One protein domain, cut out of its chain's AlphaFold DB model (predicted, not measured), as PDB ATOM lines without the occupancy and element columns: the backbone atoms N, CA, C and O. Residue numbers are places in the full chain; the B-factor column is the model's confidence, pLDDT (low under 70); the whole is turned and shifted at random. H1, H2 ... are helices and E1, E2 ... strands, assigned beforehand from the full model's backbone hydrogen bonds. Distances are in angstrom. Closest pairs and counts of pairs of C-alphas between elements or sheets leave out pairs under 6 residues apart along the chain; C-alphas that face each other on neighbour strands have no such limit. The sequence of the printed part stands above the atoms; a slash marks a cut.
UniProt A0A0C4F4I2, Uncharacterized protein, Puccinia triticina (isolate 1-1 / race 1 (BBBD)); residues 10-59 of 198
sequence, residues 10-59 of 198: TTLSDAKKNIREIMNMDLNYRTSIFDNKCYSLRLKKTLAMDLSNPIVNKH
ATOM      1  N   THR A  10     225.121 216.442 191.421       87.75
ATOM      2  CA  THR A  10     224.580 217.470 192.324       87.75
ATOM      3  C   THR A  10     225.180 217.346 193.715       87.75
ATOM      4  O   THR A  10     225.630 218.339 194.267       87.75
ATOM      5  N   THR A  11     225.317 216.123 194.232       88.94
ATOM      6  CA  THR A  11     225.952 215.854 195.525       88.94
ATOM      7  C   THR A  11     227.398 216.352 195.554       88.94
ATOM      8  O   THR A  11     227.817 216.960 196.535       88.94
ATOM      9  N   LEU A  12     228.157 216.150 194.471       87.44
ATOM     10  CA  LEU A  12     229.522 216.678 194.352       87.44
ATOM     11  C   LEU A  12     229.544 218.211 194.282       87.44
ATOM     12  O   LEU A  12     230.397 218.849 194.902       87.44
ATOM     13  N   SER A  13     228.609 218.812 193.543       86.00
ATOM     14  CA  SER A  13     228.479 220.267 193.420       86.00
ATOM     15  C   SER A  13     228.123 220.928 194.753       86.00
ATOM     16  O   SER A  13     228.755 221.915 195.138       86.00
ATOM     17  N   ASP A  14     227.168 220.353 195.483       87.81
ATOM     18  CA  ASP A  14     226.711 220.837 196.784       87.81
ATOM     19  C   ASP A  14     227.803 220.673 197.839       87.81
ATOM     20  O   ASP A  14     228.121 221.625 198.546       87.81
ATOM     21  N   ALA A  15     228.483 219.522 197.875       89.44
ATOM     22  CA  ALA A  15     229.638 219.325 198.747       89.44
ATOM     23  C   ALA A  15     230.740 220.365 198.471       89.44
ATOM     24  O   ALA A  15     231.270 220.980 199.396       89.44
ATOM     25  N   LYS A  16     231.050 220.634 197.195       86.38
ATOM     26  CA  LYS A  16     232.029 221.660 196.803       86.38
ATOM     27  C   LYS A  16     231.570 223.076 197.160       86.38
ATOM     28  O   LYS A  16     232.406 223.943 197.413       86.38
ATOM     29  N   LYS A  17     230.268 223.361 197.126       85.94
ATOM     30  CA  LYS A  17     229.704 224.642 197.576       85.94
ATOM     31  C   LYS A  17     229.844 224.784 199.093       85.94
ATOM     32  O   LYS A  17     230.449 225.757 199.527       85.94
ATOM     33  N   ASN A  18     229.439 223.772 199.854       90.25
ATOM     34  CA  ASN A  18     229.537 223.756 201.313       90.25
ATOM     35  C   ASN A  18     230.984 223.927 201.793       90.25
ATOM     36  O   ASN A  18     231.253 224.746 202.664       90.25
ATOM     37  N   ILE A  19     231.945 223.216 201.188       88.12
ATOM     38  CA  ILE A  19     233.371 223.364 201.528       88.12
ATOM     39  C   ILE A  19     233.853 224.803 201.289       88.12
ATOM     40  O   ILE A  19     234.584 225.354 202.109       88.12
ATOM     41  N   ARG A  20     233.442 225.434 200.181       85.19
ATOM     42  CA  ARG A  20     233.811 226.829 199.893       85.19
ATOM     43  C   ARG A  20     233.205 227.803 200.892       85.19
ATOM     44  O   ARG A  20     233.897 228.729 201.292       85.19
ATOM     45  N   GLU A  21     231.959 227.588 201.298       86.62
ATOM     46  CA  GLU A  21     231.295 228.405 202.316       86.62
ATOM     47  C   GLU A  21     232.006 228.279 203.669       86.62
ATOM     48  O   GLU A  21     232.354 229.294 204.267       86.62
ATOM     49  N   ILE A  22     232.341 227.054 204.090       88.00
ATOM     50  CA  ILE A  22     233.105 226.797 205.322       88.00
ATOM     51  C   ILE A  22     234.475 227.488 205.281       88.00
ATOM     52  O   ILE A  22     234.886 228.110 206.258       88.00
ATOM     53  N   MET A  23     235.183 227.416 204.151       82.81
ATOM     54  CA  MET A  23     236.498 228.055 203.996       82.81
ATOM     55  C   MET A  23     236.421 229.553 203.660       82.81
ATOM     56  O   MET A  23     237.460 230.205 203.511       82.81
ATOM     57  N   ASN A  24     235.212 230.115 203.543       84.12
ATOM     58  CA  ASN A  24     234.969 231.485 203.099       84.12
ATOM     59  C   ASN A  24     235.737 231.817 201.795       84.12
ATOM     60  O   ASN A  24     236.444 232.823 201.684       84.12
ATOM     61  N   MET A  25     235.686 230.886 200.836       83.94
ATOM     62  CA  MET A  25     236.344 230.963 199.531       83.94
ATOM     63  C   MET A  25     235.365 231.442 198.458       83.94
ATOM     64  O   MET A  25     234.743 230.647 197.744       83.94
ATOM     65  N   ASP A  26     235.276 232.762 198.310       80.50
ATOM     66  CA  ASP A  26     234.503 233.388 197.241       80.50
ATOM     67  C   ASP A  26     235.097 233.088 195.858       80.50
ATOM     68  O   ASP A  26     236.316 233.152 195.639       80.50
ATOM     69  N   LEU A  27     234.213 232.822 194.894       83.50
ATOM     70  CA  LEU A  27     234.584 232.788 193.486       83.50
ATOM     71  C   LEU A  27     234.564 234.199 192.905       83.50
ATOM     72  O   LEU A  27     233.574 234.920 193.004       83.50
ATOM     73  N   ASN A  28     235.638 234.551 192.214       85.56
ATOM     74  CA  ASN A  28     235.634 235.650 191.273       85.56
ATOM     75  C   ASN A  28     235.066 235.156 189.946       85.56
ATOM     76  O   ASN A  28     235.558 234.186 189.367       85.56
ATOM     77  N   TYR A  29     234.046 235.855 189.466       86.62
ATOM     78  CA  TYR A  29     233.485 235.665 188.139       86.62
ATOM     79  C   TYR A  29     234.064 236.708 187.188       86.62
ATOM     80  O   TYR A  29     234.088 237.899 187.509       86.62
ATOM     81  N   ARG A  30     234.524 236.270 186.015       85.56
ATOM     82  CA  ARG A  30     234.912 237.150 184.910       85.56
ATOM     83  C   ARG A  30     234.456 236.549 183.588       85.56
ATOM     84  O   ARG A  30     234.497 235.333 183.413       85.56
ATOM     85  N   THR A  31     234.072 237.407 182.654       92.50
ATOM     86  CA  THR A  31     233.839 237.025 181.260       92.50
ATOM     87  C   THR A  31     235.120 237.277 180.468       92.50
ATOM     88  O   THR A  31     235.743 238.329 180.630       92.50
ATOM     89  N   SER A  32     235.558 236.311 179.662       89.69
ATOM     90  CA  SER A  32     236.727 236.486 178.794       89.69
ATOM     91  C   SER A  32     236.392 237.303 177.540       89.69
ATOM     92  O   SER A  32     235.228 237.553 177.240       89.69
ATOM     93  N   ILE A  33     237.413 237.670 176.757       90.00
ATOM     94  CA  ILE A  33     237.237 238.349 175.458       90.00
ATOM     95  C   ILE A  33     236.425 237.529 174.436       90.00
ATOM     96  O   ILE A  33     235.934 238.090 173.465       90.00
ATOM     97  N   PHE A  34     236.276 236.218 174.659       93.62
ATOM     98  CA  PHE A  34     235.491 235.301 173.824       93.62
ATOM     99  C   PHE A  34     234.114 234.982 174.429       93.62
ATOM    100  O   PHE A  34     233.530 233.953 174.107       93.62
ATOM    101  N   ASP A  35     233.637 235.808 175.361       89.12
ATOM    102  CA  ASP A  35     232.354 235.649 176.063       89.12
ATOM    103  C   ASP A  35     232.221 234.349 176.889       89.12
ATOM    104  O   ASP A  35     231.137 233.916 177.279       89.12
ATOM    105  N   ASN A  36     233.355 233.721 177.225       91.50
ATOM    106  CA  ASN A  36     233.369 232.540 178.082       91.50
ATOM    107  C   ASN A  36     233.299 232.936 179.560       91.50
ATOM    108  O   ASN A  36     234.048 233.801 180.023       91.50
ATOM    109  N   LYS A  37     232.444 232.245 180.321       88.31
ATOM    110  CA  LYS A  37     232.332 232.391 181.778       88.31
ATOM    111  C   LYS A  37     233.518 231.725 182.472       88.31
ATOM    112  O   LYS A  37     233.644 230.502 182.457       88.31
ATOM    113  N   CYS A  38     234.359 232.519 183.124       87.25
ATOM    114  CA  CYS A  38     235.510 232.046 183.882       87.25
ATOM    115  C   CYS A  38     235.291 232.262 185.382       87.25
ATOM    116  O   CYS A  38     234.885 233.337 185.828       87.25
ATOM    117  N   TYR A  39     235.606 231.233 186.165       86.62
ATOM    118  CA  TYR A  39     235.539 231.262 187.621       86.62
ATOM    119  C   TYR A  39     236.934 231.020 188.180       86.62
ATOM    120  O   TYR A  39     237.586 230.045 187.815       86.62
ATOM    121  N   SER A  40     237.382 231.879 189.086       85.12
ATOM    122  CA  SER A  40     238.638 231.688 189.808       85.12
ATOM    123  C   SER A  40     238.416 231.869 191.301       85.12
ATOM    124  O   SER A  40     237.478 232.540 191.725       85.12
ATOM    125  N   LEU A  41     239.296 231.305 192.121       84.94
ATOM    126  CA  LEU A  41     239.334 231.650 193.540       84.94
ATOM    127  C   LEU A  41     239.907 233.062 193.715       84.94
ATOM    128  O   LEU A  41     240.659 233.561 192.866       84.94
ATOM    129  N   ARG A  42     239.553 233.720 194.819       84.88
ATOM    130  CA  ARG A  42     240.211 234.967 195.222       84.88
ATOM    131  C   ARG A  42     241.650 234.685 195.640       84.88
ATOM    132  O   ARG A  42     241.875 234.149 196.720       84.88
ATOM    133  N   LEU A  43     242.609 235.151 194.837       84.62
ATOM    134  CA  LEU A  43     244.045 234.991 195.101       84.62
ATOM    135  C   LEU A  43     244.438 235.412 196.524       84.62
ATOM    136  O   LEU A  43     245.127 234.667 197.207       84.62
ATOM    137  N   LYS A  44     243.929 236.555 197.004       85.88
ATOM    138  CA  LYS A  44     244.186 237.043 198.370       85.88
ATOM    139  C   LYS A  44     243.828 236.009 199.446       85.88
ATOM    140  O   LYS A  44     244.564 235.853 200.411       85.88
ATOM    141  N   LYS A  45     242.704 235.302 199.280       85.75
ATOM    142  CA  LYS A  45     242.229 234.299 200.244       85.75
ATOM    143  C   LYS A  45     243.068 233.026 200.177       85.75
ATOM    144  O   LYS A  45     243.404 232.486 201.223       85.75
ATOM    145  N   THR A  46     243.424 232.588 198.968       86.44
ATOM    146  CA  THR A  46     244.311 231.435 198.763       86.44
ATOM    147  C   THR A  46     245.674 231.680 199.400       86.44
ATOM    148  O   THR A  46     246.090 230.893 200.239       86.44
ATOM    149  N   LEU A  47     246.302 232.827 199.113       87.56
ATOM    150  CA  LEU A  47     247.580 233.199 199.722       87.56
ATOM    151  C   LEU A  47     247.482 233.275 201.247       87.56
ATOM    152  O   LEU A  47     248.340 232.745 201.936       87.56
ATOM    153  N   ALA A  48     246.422 233.880 201.790       87.69
ATOM    154  CA  ALA A  48     246.230 233.933 203.237       87.69
ATOM    155  C   ALA A  48     246.143 232.531 203.870       87.69
ATOM    156  O   ALA A  48     246.708 232.310 204.940       87.69
ATOM    157  N   MET A  49     245.465 231.579 203.221       87.25
ATOM    158  CA  MET A  49     245.405 230.189 203.687       87.25
ATOM    159  C   MET A  49     246.768 229.495 203.617       87.25
ATOM    160  O   MET A  49     247.139 228.820 204.575       87.25
ATOM    161  N   ASP A  50     247.518 229.693 202.532       87.56
ATOM    162  CA  ASP A  50     248.852 229.107 202.368       87.56
ATOM    163  C   ASP A  50     249.840 229.668 203.402       87.56
ATOM    164  O   ASP A  50     250.559 228.906 204.044       87.56
ATOM    165  N   LEU A  51     249.811 230.983 203.649       88.88
ATOM    166  CA  LEU A  51     250.619 231.639 204.687       88.88
ATOM    167  C   LEU A  51     250.233 231.189 206.109       88.88
ATOM    168  O   LEU A  51     251.095 231.098 206.984       88.88
ATOM    169  N   SER A  52     248.950 230.886 206.346       88.69
ATOM    170  CA  SER A  52     248.459 230.407 207.649       88.69
ATOM    171  C   SER A  52     248.755 228.930 207.902       88.69
ATOM    172  O   SER A  52     248.532 228.450 209.012       88.69
ATOM    173  N   ASN A  53     249.206 228.180 206.894       91.56
ATOM    174  CA  ASN A  53     249.439 226.750 207.020       91.56
ATOM    175  C   ASN A  53     250.746 226.493 207.792       91.56
ATOM    176  O   ASN A  53     251.813 226.769 207.247       91.56
ATOM    177  N   PRO A  54     250.721 225.886 208.996       91.00
ATOM    178  CA  PRO A  54     251.932 225.651 209.790       91.00
ATOM    179  C   PRO A  54     252.986 224.787 209.081       91.00
ATOM    180  O   PRO A  54     254.180 224.914 209.341       91.00
ATOM    181  N   ILE A  55     252.555 223.909 208.165       92.81
ATOM    182  CA  ILE A  55     253.451 223.049 207.385       92.81
ATOM    183  C   ILE A  55     254.202 223.862 206.327       92.81
ATOM    184  O   ILE A  55     255.355 223.554 206.046       92.81
ATOM    185  N   VAL A  56     253.569 224.889 205.754       89.25
ATOM    186  CA  VAL A  56     254.182 225.776 204.752       89.25
ATOM    187  C   VAL A  56     254.974 226.885 205.435       89.25
ATOM    188  O   VAL A  56     256.096 227.166 205.036       89.25
ATOM    189  N   ASN A  57     254.421 227.468 206.499       88.94
ATOM    190  CA  ASN A  57     254.965 228.627 207.200       88.94
ATOM    191  C   ASN A  57     256.409 228.405 207.685       88.94
ATOM    192  O   ASN A  57     257.244 229.282 207.514       88.94
ATOM    193  N   LYS A  58     256.748 227.197 208.157       88.38
ATOM    194  CA  LYS A  58     258.121 226.833 208.567       88.38
ATOM    195  C   LYS A  58     259.173 226.886 207.445       88.38
ATOM    196  O   LYS A  58     260.360 226.785 207.726       88.38
ATOM    197  N   HIS A  59     258.738 226.945 206.188       88.25
ATOM    198  CA  HIS A  59     259.597 227.062 205.009       88.25
ATOM    199  C   HIS A  59     259.594 228.478 204.421       88.25
ATOM    200  O   HIS A  59     260.256 228.716 203.415       88.25
TER     201      HIS A  59
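Overview. This is residues 10 to 59 of the 198 residues of an uncharacterized protein of Puccinia triticina (isolate 1-1 / race 1 (BBBD)) (UniProt A0A0C4F4I2). The model is a flat, open shape in which a two-stranded hairpin, E1 and E2, is followed by helix H2 and the short helix H3, and these four make the long axis. Helix H1 comes before the hairpin and slants off to one side, joined at the same end of the hairpin from which H2 leaves; residues 10 to 16 of H1 and residues 50 to 59 at the other end stick out. The printed part has 50 residues, with three named helices and two named strands in the order H1, E1, E2, H2, H3; the sheet, E1 - E2, is antiparallel and the class is mixed, helices and strands. The whole is only just loose, close to extended, with a radius of gyration of the C-alphas of 14.1 A and spans of 42 by 30 by 13 A.

Arrangement. Start with H1, residues 10 to 22, which touches no helix. A tight link of four residues leads from it to E1, residues 27 to 31. After a tight link of five residues comes E2, residues 37 to 41, which forms a hairpin with E1. The two strands are antiparallel, with 151 degrees between their directions, and C-alphas 29 and 39 face each other at 4.9 A. Look across the pair for N 28 and O 40 at 2.8 A and N 38 and O 30 at 2.8 A, both within hydrogen-bond range. H1 and E2 are apart. Past Arg 42 you reach H2, residues 43 to 52, which is apart from H1 and from E1. Past Asn 53 lies H3, residues 54 to 57. H2 and H3 only just touch, with 3 pairs of C-alphas within 8 A, and only at the corner by their link; the closest C-alphas are those of Leu 51 and Asn 57, 5.9 A apart. In H1 and H2 every O i to N i+4 pair is within hydrogen-bond range; H3 is too short for such a pair, and its one O i to N i+3 pair is not within range.

Along the chain. Find C-alpha 10 at (224.580, 217.470, 192.324); from there H1 runs 18.1 A to C-alpha 22. E1 measures 13.0 A from Leu 27 to Thr 31, and E2 13.7 A from Lys 37, whose C-alpha is at (232.332, 232.391, 181.778), to Leu 41. H2 covers 14.1 A from Leu 43 to Ser 52. H3 covers 5.0 A and ends at C-alpha 57, at (254.965, 228.627, 207.200).

Size, cuts and confidence. The two C-alphas farthest apart are those of Asp 35 and Lys 58, at 42.4 A. The printed part has no cut, and none of its links is long. Its mean pLDDT is 87.5, and no printed residue is under 70.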